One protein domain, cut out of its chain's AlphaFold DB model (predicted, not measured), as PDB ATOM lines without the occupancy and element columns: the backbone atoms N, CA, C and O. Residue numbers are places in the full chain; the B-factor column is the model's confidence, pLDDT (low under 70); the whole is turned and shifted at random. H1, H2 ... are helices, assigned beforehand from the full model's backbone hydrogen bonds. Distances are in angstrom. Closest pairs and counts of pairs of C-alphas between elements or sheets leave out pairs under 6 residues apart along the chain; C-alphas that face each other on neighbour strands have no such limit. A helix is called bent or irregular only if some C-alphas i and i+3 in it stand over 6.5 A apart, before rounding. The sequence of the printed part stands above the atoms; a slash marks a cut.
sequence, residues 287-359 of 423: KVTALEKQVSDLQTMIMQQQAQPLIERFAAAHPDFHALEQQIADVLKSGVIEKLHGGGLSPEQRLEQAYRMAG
ATOM      1  N   LYS A 287      -3.309 -15.142  22.176       71.75
ATOM      2  CA  LYS A 287      -4.008 -14.275  23.129       71.75
ATOM      3  C   LYS A 287      -3.557 -12.829  22.996       71.75
ATOM      4  O   LYS A 287      -4.415 -11.955  23.025       71.75
ATOM      5  N   VAL A 288      -2.261 -12.577  22.821       75.94
ATOM      6  CA  VAL A 288      -1.731 -11.220  22.616       75.94
ATOM      7  C   VAL A 288      -2.258 -10.628  21.309       75.94
ATOM      8  O   VAL A 288      -2.815  -9.539  21.334       75.94
ATOM      9  N   THR A 289      -2.223 -11.367  20.198       77.88
ATOM     10  CA  THR A 289      -2.784 -10.912  18.916       77.88
ATOM     11  C   THR A 289      -4.301 -10.702  18.990       77.88
ATOM     12  O   THR A 289      -4.822  -9.742  18.424       77.88
ATOM     13  N   ALA A 290      -5.035 -11.565  19.705       83.50
ATOM     14  CA  ALA A 290      -6.472 -11.379  19.919       83.50
ATOM     15  C   ALA A 290      -6.772 -10.141  20.780       83.50
ATOM     16  O   ALA A 290      -7.695  -9.393  20.465       83.50
ATOM     17  N   LEU A 291      -5.979  -9.903  21.829       84.62
ATOM     18  CA  LEU A 291      -6.076  -8.721  22.687       84.62
ATOM     19  C   LEU A 291      -5.738  -7.442  21.921       84.62
ATOM     20  O   LEU A 291      -6.473  -6.469  22.032       84.62
ATOM     21  N   GLU A 292      -4.679  -7.441  21.114       83.56
ATOM     22  CA  GLU A 292      -4.314  -6.302  20.266       83.56
ATOM     23  C   GLU A 292      -5.436  -5.955  19.289       83.56
ATOM     24  O   GLU A 292      -5.832  -4.794  19.190       83.56
ATOM     25  N   LYS A 293      -6.006  -6.969  18.630       86.12
ATOM     26  CA  LYS A 293      -7.144  -6.780  17.730       86.12
ATOM     27  C   LYS A 293      -8.378  -6.262  18.475       86.12
ATOM     28  O   LYS A 293      -9.046  -5.346  18.008       86.12
ATOM     29  N   GLN A 294      -8.651  -6.787  19.669       86.88
ATOM     30  CA  GLN A 294      -9.748  -6.306  20.504       86.88
ATOM     31  C   GLN A 294      -9.538  -4.849  20.945       86.88
ATOM     32  O   GLN A 294     -10.492  -4.077  20.972       86.88
ATOM     33  N   VAL A 295      -8.304  -4.450  21.264       88.19
ATOM     34  CA  VAL A 295      -7.975  -3.063  21.619       88.19
ATOM     35  C   VAL A 295      -8.147  -2.139  20.414       88.19
ATOM     36  O   VAL A 295      -8.743  -1.074  20.575       88.19
ATOM     37  N   SER A 296      -7.712  -2.536  19.212       83.94
ATOM     38  CA  SER A 296      -7.934  -1.728  18.004       83.94
ATOM     39  C   SER A 296      -9.419  -1.600  17.653       83.94
ATOM     40  O   SER A 296      -9.883  -0.517  17.291       83.94
ATOM     41  N   ASP A 297     -10.187  -2.677  17.812       85.75
ATOM     42  CA  ASP A 297     -11.627  -2.683  17.538       85.75
ATOM     43  C   ASP A 297     -12.387  -1.816  18.560       85.75
ATOM     44  O   ASP A 297     -13.257  -1.025  18.197       85.75
ATOM     45  N   LEU A 298     -12.010  -1.871  19.843       86.75
ATOM     46  CA  LEU A 298     -12.574  -0.983  20.864       86.75
ATOM     47  C   LEU A 298     -12.183   0.476  20.633       86.75
ATOM     48  O   LEU A 298     -13.022   1.364  20.779       86.75
ATOM     49  N   GLN A 299     -10.937   0.741  20.245       81.50
ATOM     50  CA  GLN A 299     -10.477   2.096  19.958       81.50
ATOM     51  C   GLN A 299     -11.239   2.702  18.775       81.50
ATOM     52  O   GLN A 299     -11.713   3.832  18.868       81.50
ATOM     53  N   THR A 300     -11.424   1.943  17.692       82.00
ATOM     54  CA  THR A 300     -12.214   2.389  16.533       82.00
ATOM     55  C   THR A 300     -13.692   2.578  16.878       82.00
ATOM     56  O   THR A 300     -14.290   3.559  16.436       82.00
ATOM     57  N   MET A 301     -14.269   1.718  17.726       83.75
ATOM     58  CA  MET A 301     -15.645   1.868  18.212       83.75
ATOM     59  C   MET A 301     -15.824   3.118  19.085       83.75
ATOM     60  O   MET A 301     -16.803   3.844  18.914       83.75
ATOM     61  N   ILE A 302     -14.890   3.398  20.001       80.62
ATOM     62  CA  ILE A 302     -14.909   4.613  20.831       80.62
ATOM     63  C   ILE A 302     -14.781   5.851  19.940       80.62
ATOM     64  O   ILE A 302     -15.539   6.805  20.105       80.62
ATOM     65  N   MET A 303     -13.872   5.817  18.962       78.25
ATOM     66  CA  MET A 303     -13.659   6.939  18.053       78.25
ATOM     67  C   MET A 303     -14.890   7.196  17.173       78.25
ATOM     68  O   MET A 303     -15.290   8.347  17.018       78.25
ATOM     69  N   GLN A 304     -15.552   6.146  16.672       79.56
ATOM     70  CA  GLN A 304     -16.825   6.291  15.956       79.56
ATOM     71  C   GLN A 304     -17.939   6.839  16.854       79.56
ATOM     72  O   GLN A 304     -18.634   7.763  16.441       79.56
ATOM     73  N   GLN A 305     -18.090   6.329  18.082       79.19
ATOM     74  CA  GLN A 305     -19.113   6.820  19.015       79.19
ATOM     75  C   GLN A 305     -18.918   8.289  19.401       79.19
ATOM     76  O   GLN A 305     -19.895   8.989  19.641       79.19
ATOM     77  N   GLN A 306     -17.674   8.769  19.454       79.00
ATOM     78  CA  GLN A 306     -17.382  10.180  19.706       79.00
ATOM     79  C   GLN A 306     -17.544  11.046  18.452       79.00
ATOM     80  O   GLN A 306     -17.961  12.197  18.560       79.00
ATOM     81  N   ALA A 307     -17.248  10.508  17.266       76.75
ATOM     82  CA  ALA A 307     -17.332  11.248  16.012       76.75
ATOM     83  C   ALA A 307     -18.774  11.420  15.506       76.75
ATOM     84  O   ALA A 307     -19.112  12.495  15.018       76.75
ATOM     85  N   GLN A 308     -19.636  10.406  15.640       81.12
ATOM     86  CA  GLN A 308     -21.014  10.469  15.135       81.12
ATOM     87  C   GLN A 308     -21.844  11.652  15.663       81.12
ATOM     88  O   GLN A 308     -22.368  12.395  14.834       81.12
ATOM     89  N   PRO A 309     -21.930  11.923  16.981       84.62
ATOM     90  CA  PRO A 309     -22.732  13.047  17.467       84.62
ATOM     91  C   PRO A 309     -22.164  14.410  17.043       84.62
ATOM     92  O   PRO A 309     -22.915  15.378  16.937       84.62
ATOM     93  N   LEU A 310     -20.853  14.508  16.794       81.62
ATOM     94  CA  LEU A 310     -20.226  15.725  16.271       81.62
ATOM     95  C   LEU A 310     -20.599  15.944  14.802       81.62
ATOM     96  O   LEU A 310     -20.983  17.048  14.423       81.62
ATOM     97  N   ILE A 311     -20.548  14.877  14.001       83.75
ATOM     98  CA  ILE A 311     -20.930  14.902  12.586       83.75
ATOM     99  C   ILE A 311     -22.419  15.223  12.436       83.75
ATOM    100  O   ILE A 311     -22.767  16.059  11.611       83.75
ATOM    101  N   GLU A 312     -23.298  14.633  13.249       85.19
ATOM    102  CA  GLU A 312     -24.742  14.909  13.204       85.19
ATOM    103  C   GLU A 312     -25.066  16.370  13.539       85.19
ATOM    104  O   GLU A 312     -25.850  17.012  12.839       85.19
ATOM    105  N   ARG A 313     -24.434  16.926  14.582       84.62
ATOM    106  CA  ARG A 313     -24.595  18.346  14.942       84.62
ATOM    107  C   ARG A 313     -24.099  19.268  13.832       84.62
ATOM    108  O   ARG A 313     -24.738  20.279  13.552       84.62
ATOM    109  N   PHE A 314     -22.988  18.907  13.200       83.50
ATOM    110  CA  PHE A 314     -22.420  19.661  12.092       83.50
ATOM    111  C   PHE A 314     -23.310  19.589  10.841       83.50
ATOM    112  O   PHE A 314     -23.631  20.616  10.252       83.50
ATOM    113  N   ALA A 315     -23.799  18.401  10.488       83.81
ATOM    114  CA  ALA A 315     -24.729  18.199   9.379       83.81
ATOM    115  C   ALA A 315     -26.038  18.982   9.572       83.81
ATOM    116  O   ALA A 315     -26.551  19.574   8.626       83.81
ATOM    117  N   ALA A 316     -26.551  19.060  10.804       84.94
ATOM    118  CA  ALA A 316     -27.738  19.856  11.115       84.94
ATOM    119  C   ALA A 316     -27.522  21.373  10.928       84.94
ATOM    120  O   ALA A 316     -28.470  22.090  10.609       84.94
ATOM    121  N   ALA A 317     -26.292  21.867  11.117       82.94
ATOM    122  CA  ALA A 317     -25.929  23.274  10.923       82.94
ATOM    123  C   ALA A 317     -25.559  23.618   9.465       82.94
ATOM    124  O   ALA A 317     -25.583  24.792   9.087       82.94
ATOM    125  N   HIS A 318     -25.241  22.612   8.646       81.44
ATOM    126  CA  HIS A 318     -24.764  22.765   7.274       81.44
ATOM    127  C   HIS A 318     -25.652  21.981   6.285       81.44
ATOM    128  O   HIS A 318     -25.428  20.789   6.076       81.44
ATOM    129  N   PRO A 319     -26.625  22.633   5.616       79.69
ATOM    130  CA  PRO A 319     -27.575  21.968   4.713       79.69
ATOM    131  C   PRO A 319     -26.922  21.207   3.549       79.69
ATOM    132  O   PRO A 319     -27.426  20.168   3.126       79.69
ATOM    133  N   ASP A 320     -25.777  21.695   3.066       83.00
ATOM    134  CA  ASP A 320     -25.049  21.119   1.927       83.00
ATOM    135  C   ASP A 320     -24.075  20.002   2.342       83.00
ATOM    136  O   ASP A 320     -23.396  19.408   1.501       83.00
ATOM    137  N   PHE A 321     -24.002  19.683   3.640       83.19
ATOM    138  CA  PHE A 321     -23.064  18.704   4.187       83.19
ATOM    139  C   PHE A 321     -23.197  17.327   3.531       83.19
ATOM    140  O   PHE A 321     -22.193  16.739   3.139       83.19
ATOM    141  N   HIS A 322     -24.423  16.837   3.332       83.25
ATOM    142  CA  HIS A 322     -24.666  15.529   2.714       83.25
ATOM    143  C   HIS A 322     -24.258  15.466   1.235       83.25
ATOM    144  O   HIS A 322     -23.872  14.406   0.749       83.25
ATOM    145  N   ALA A 323     -24.312  16.588   0.509       85.62
ATOM    146  CA  ALA A 323     -23.861  16.642  -0.882       85.62
ATOM    147  C   ALA A 323     -22.326  16.621  -0.984       85.62
ATOM    148  O   ALA A 323     -21.773  16.062  -1.931       85.62
ATOM    149  N   LEU A 324     -21.647  17.204   0.010       84.31
ATOM    150  CA  LEU A 324     -20.189  17.329   0.070       84.31
ATOM    151  C   LEU A 324     -19.514  16.226   0.901       84.31
ATOM    152  O   LEU A 324     -18.289  16.179   0.962       84.31
ATOM    153  N   GLU A 325     -20.273  15.313   1.511       82.31
ATOM    154  CA  GLU A 325     -19.789  14.303   2.463       82.31
ATOM    155  C   GLU A 325     -18.601  13.489   1.929       82.31
ATOM    156  O   GLU A 325     -17.595  13.317   2.619       82.31
ATOM    157  N   GLN A 326     -18.676  13.041   0.672       83.62
ATOM    158  CA  GLN A 326     -17.594  12.278   0.041       83.62
ATOM    159  C   GLN A 326     -16.331  13.127  -0.155       83.62
ATOM    160  O   GLN A 326     -15.229  12.675   0.142       83.62
ATOM    161  N   GLN A 327     -16.481  14.388  -0.567       82.50
ATOM    162  CA  GLN A 327     -15.354  15.306  -0.749       82.50
ATOM    163  C   GLN A 327     -14.723  15.699   0.594       82.50
ATOM    164  O   GLN A 327     -13.502  15.782   0.706       82.50
ATOM    165  N   ILE A 328     -15.537  15.875   1.637       82.94
ATOM    166  CA  ILE A 328     -15.082  16.116   3.012       82.94
ATOM    167  C   ILE A 328     -14.291  14.905   3.520       82.94
ATOM    168  O   ILE A 328     -13.202  15.070   4.075       82.94
ATOM    169  N   ALA A 329     -14.792  13.687   3.288       84.31
ATOM    170  CA  ALA A 329     -14.099  12.457   3.657       84.31
ATOM    171  C   ALA A 329     -12.754  12.310   2.926       84.31
ATOM    172  O   ALA A 329     -11.766  11.907   3.546       84.31
ATOM    173  N   ASP A 330     -12.687  12.672   1.645       84.94
ATOM    174  CA  ASP A 330     -11.448  12.645   0.864       84.94
ATOM    175  C   ASP A 330     -10.430  13.679   1.368       84.94
ATOM    176  O   ASP A 330      -9.251  13.354   1.538       84.94
ATOM    177  N   VAL A 331     -10.873  14.896   1.706       83.25
ATOM    178  CA  VAL A 331     -10.003  15.930   2.292       83.25
ATOM    179  C   VAL A 331      -9.475  15.496   3.664       83.25
ATOM    180  O   VAL A 331      -8.278  15.651   3.924       83.25
ATOM    181  N   LEU A 332     -10.308  14.890   4.515       83.81
ATOM    182  CA  LEU A 332      -9.875  14.372   5.818       83.81
ATOM    183  C   LEU A 332      -8.862  13.223   5.675       83.81
ATOM    184  O   LEU A 332      -7.847  13.221   6.369       83.81
ATOM    185  N   LYS A 333      -9.078  12.289   4.739       85.12
ATOM    186  CA  LYS A 333      -8.152  11.170   4.472       85.12
ATOM    187  C   LYS A 333      -6.844  11.611   3.816       85.12
ATOM    188  O   LYS A 333      -5.810  10.991   4.039       85.12
ATOM    189  N   SER A 334      -6.871  12.675   3.011       83.25
ATOM    190  CA  SER A 334      -5.686  13.183   2.304       83.25
ATOM    191  C   SER A 334      -4.601  13.751   3.236       83.25
ATOM    192  O   SER A 334      -3.464  13.978   2.804       83.25
ATOM    193  N   GLY A 335      -4.948  14.023   4.501       78.94
ATOM    194  CA  GLY A 335      -4.048  14.617   5.491       78.94
ATOM    195  C   GLY A 335      -3.650  16.062   5.173       78.94
ATOM    196  O   GLY A 335      -2.713  16.593   5.767       78.94
ATOM    197  N   VAL A 336      -4.323  16.726   4.226       81.81
ATOM    198  CA  VAL A 336      -3.989  18.102   3.822       81.81
ATOM    199  C   VAL A 336      -4.204  19.089   4.972       81.81
ATOM    200  O   VAL A 336      -3.398  19.996   5.158       81.81
ATOM    201  N   ILE A 337      -5.224  18.875   5.805       77.81
ATOM    202  CA  ILE A 337      -5.498  19.715   6.982       77.81
ATOM    203  C   ILE A 337      -4.384  19.583   8.025       77.81
ATOM    204  O   ILE A 337      -3.943  20.590   8.572       77.81
ATOM    205  N   GLU A 338      -3.874  18.370   8.250       78.94
ATOM    206  CA  GLU A 338      -2.775  18.123   9.194       78.94
ATOM    207  C   GLU A 338      -1.451  18.718   8.700       78.94
ATOM    208  O   GLU A 338      -0.658  19.214   9.497       78.94
ATOM    209  N   LYS A 339      -1.229  18.741   7.380       77.62
ATOM    210  CA  LYS A 339      -0.065  19.402   6.767       77.62
ATOM    211  C   LYS A 339      -0.133  20.927   6.854       77.62
ATOM    212  O   LYS A 339       0.904  21.563   6.998       77.62
ATOM    213  N   LEU A 340      -1.330  21.504   6.732       75.81
ATOM    214  CA  LEU A 340      -1.525  22.957   6.725       75.81
ATOM    215  C   LEU A 340      -1.569  23.559   8.131       75.81
ATOM    216  O   LEU A 340      -1.049  24.650   8.336       75.81
ATOM    217  N   HIS A 341      -2.182  22.858   9.085       71.44
ATOM    218  CA  HIS A 341      -2.471  23.403  10.415       71.44
ATOM    219  C   HIS A 341      -1.823  22.618  11.568       71.44
ATOM    220  O   HIS A 341      -1.990  22.974  12.734       71.44
ATOM    221  N   GLY A 342      -1.060  21.564  11.266       69.19
ATOM    222  CA  GLY A 342      -0.450  20.679  12.259       69.19
ATOM    223  C   GLY A 342      -1.445  19.707  12.907       69.19
ATOM    224  O   GLY A 342      -2.645  19.714  12.635       69.19
ATOM    225  N   GLY A 343      -0.950  18.846  13.803       72.31
ATOM    226  CA  GLY A 343      -1.756  17.821  14.490       72.31
ATOM    227  C   GLY A 343      -2.661  18.338  15.621       72.31
ATOM    228  O   GLY A 343      -3.319  17.538  16.280       72.31
ATOM    229  N   GLY A 344      -2.694  19.652  15.866       68.94
ATOM    230  CA  GLY A 344      -3.316  20.253  17.052       68.94
ATOM    231  C   GLY A 344      -4.797  20.630  16.935       68.94
ATOM    232  O   GLY A 344      -5.368  21.072  17.928       68.94
ATOM    233  N   LEU A 345      -5.429  20.495  15.763       77.75
ATOM    234  CA  LEU A 345      -6.828  20.918  15.587       77.75
ATOM    235  C   LEU A 345      -7.801  19.933  16.230       77.75
ATOM    236  O   LEU A 345      -7.651  18.715  16.063       77.75
ATOM    237  N   SER A 346      -8.830  20.473  16.891       79.44
ATOM    238  CA  SER A 346      -9.926  19.671  17.432       79.44
ATOM    239  C   SER A 346     -10.711  18.981  16.302       79.44
ATOM    240  O   SER A 346     -10.716  19.468  15.167       79.44
ATOM    241  N   PRO A 347     -11.395  17.855  16.574       77.88
ATOM    242  CA  PRO A 347     -12.178  17.145  15.560       77.88
ATOM    243  C   PRO A 347     -13.221  18.030  14.855       77.88
ATOM    244  O   PRO A 347     -13.410  17.905  13.649       77.88
ATOM    245  N   GLU A 348     -13.837  18.962  15.585       79.38
ATOM    246  CA  GLU A 348     -14.806  19.930  15.049       79.38
ATOM    247  C   GLU A 348     -14.145  20.921  14.080       79.38
ATOM    248  O   GLU A 348     -14.600  21.087  12.951       79.38
ATOM    249  N   GLN A 349     -13.003  21.504  14.463       82.88
ATOM    250  CA  GLN A 349     -12.255  22.440  13.613       82.88
ATOM    251  C   GLN A 349     -11.716  21.767  12.347       82.88
ATOM    252  O   GLN A 349     -11.662  22.378  11.277       82.88
ATOM    253  N   ARG A 350     -11.317  20.491  12.446       81.94
ATOM    254  CA  ARG A 350     -10.914  19.699  11.275       81.94
ATOM    255  C   ARG A 350     -12.090  19.487  10.324       81.94
ATOM    256  O   ARG A 350     -11.897  19.591   9.116       81.94
ATOM    257  N   LEU A 351     -13.285  19.215  10.850       84.56
ATOM    258  CA  LEU A 351     -14.494  19.026  10.048       84.56
ATOM    259  C   LEU A 351     -14.921  20.328   9.349       84.56
ATOM    260  O   LEU A 351     -15.198  20.308   8.152       84.56
ATOM    261  N   GLU A 352     -14.869  21.464  10.048       83.50
ATOM    262  CA  GLU A 352     -15.105  22.797   9.473       83.50
ATOM    263  C   GLU A 352     -14.125  23.127   8.347       83.50
ATOM    264  O   GLU A 352     -14.516  23.577   7.268       83.50
ATOM    265  N   GLN A 353     -12.834  22.888   8.574       83.44
ATOM    266  CA  GLN A 353     -11.814  23.159   7.569       83.44
ATOM    267  C   GLN A 353     -11.968  22.233   6.355       83.44
ATOM    268  O   GLN A 353     -11.828  22.694   5.221       83.44
ATOM    269  N   ALA A 354     -12.301  20.957   6.574       84.75
ATOM    270  CA  ALA A 354     -12.600  20.016   5.497       84.75
ATOM    271  C   ALA A 354     -13.828  20.454   4.691       84.75
ATOM    272  O   ALA A 354     -13.778  20.451   3.464       84.75
ATOM    273  N   TYR A 355     -14.885  20.911   5.365       83.38
ATOM    274  CA  TYR A 355     -16.092  21.456   4.741       83.38
ATOM    275  C   TYR A 355     -15.799  22.697   3.885       83.38
ATOM    276  O   TYR A 355     -16.228  22.774   2.733       83.38
ATOM    277  N   ARG A 356     -14.985  23.634   4.391       83.81
ATOM    278  CA  ARG A 356     -14.547  24.817   3.629       83.81
ATOM    279  C   ARG A 356     -13.725  24.445   2.398       83.81
ATOM    280  O   ARG A 356     -13.891  25.049   1.342       83.81
ATOM    281  N   MET A 357     -12.840  23.459   2.522       80.81
ATOM    282  CA  MET A 357     -12.022  22.975   1.406       80.81
ATOM    283  C   MET A 357     -12.830  22.176   0.377       80.81
ATOM    284  O   MET A 357     -12.497  22.210  -0.804       80.81
ATOM    285  N   ALA A 358     -13.899  21.507   0.810       80.50
ATOM    286  CA  ALA A 358     -14.850  20.821  -0.058       80.50
ATOM    287  C   ALA A 358     -15.794  21.786  -0.808       80.50
ATOM    288  O   ALA A 358     -16.579  21.340  -1.636       80.50
ATOM    289  N   GLY A 359     -15.704  23.101  -0.567       74.81
ATOM    290  CA  GLY A 359     -16.498  24.113  -1.273       74.81
ATOM    291  C   GLY A 359     -17.834  24.445  -0.609       74.81
ATOM    292  O   GLY A 359     -18.687  25.066  -1.239       74.81
TER     293      GLY A 359
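AT A GLANCE: This is residues 287 to 359 of the 423 residues of the protein "Membrane protein involved in colicin uptake" of Devosia sp. DBB001 (UniProt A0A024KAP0). One long helix, H1, sticks out like a handle from a small head made by the three shorter helices H2, H3 and H4 together with the far part of H1. Residues 287 to 305 of H1 are the part that sticks out; in the head H2 and H4 cross, and the short H3 packs on H4. The printed part has 73 residues with four named helices, in the order H1, H2, H3, H4, and no named strand; the class is all helix. The whole is loose, with a radius of gyration of the C-alphas of 14.6 A, and elongated, spanning 47 by 27 by 19 A.

HOW THE PARTS SIT: H1, residues 287 to 317, has a kink of 26 degrees near residue 307, but is neither bent nor irregular, only just: C-alphas 306 and 309 are 6.5 A apart. H2, residues 321 to 333, touches H1 only at the corner by their link, and only just, with 3 pairs of C-alphas within 8 A. The closest C-alphas there are those of Ala 315 and Phe 321, 5.5 A apart, and H1 touches H2 with residues 314 to 315 alone, as H2 touches H1 with residues 321 to 322 alone. H1 and H2 run opposite ways at a steep tilt of 40 degrees. H4, residues 347 to 357, is close to H1 but not clearly touching, the closest C-alphas being those of Leu 310 and Glu 348, 7.0 A apart. H4 touches H2 about perpendicular, at 74 degrees; their closest C-alphas are those of Ile 328 and Ala 354, 5.2 A apart. H3, residues 336 to 341, only just touches H4, with 3 pairs of C-alphas within 8 A, the closest those of Ile 337 and Arg 350, 6.9 A apart. H3 and H1 are apart. In H3 and H4 every O i to N i+4 pair is within hydrogen-bond range; in H1 25 of 27 are, and in H2 7 of 9.

IN THESE COORDINATES: H1 begins at C-alpha 287, (-4.008, -14.275, 23.129), and ends at C-alpha 317, (-25.929, 23.274, 10.923), 45.2 A from first to last C-alpha. H2 measures 16.7 A and is irregular, with C-alphas 323 and 326 7.7 A apart. H3 measures 8.6 A. H4 measures 15.3 A and ends at C-alpha 357, (-12.022, 22.975, 1.406).

THE WHOLE: The C-alphas of Lys 287 and Gly 359, the two farthest apart, are 47.2 A from each other. Without the stretch that stands free, the body of 54 residues spans 27 by 22 by 14 A. The printed part has no cut, and the links H1 to H2, H2 to H3 and H3 to H4 are tight. The mean pLDDT of the printed part is 81.4, and residues 342 and 344 are under 70.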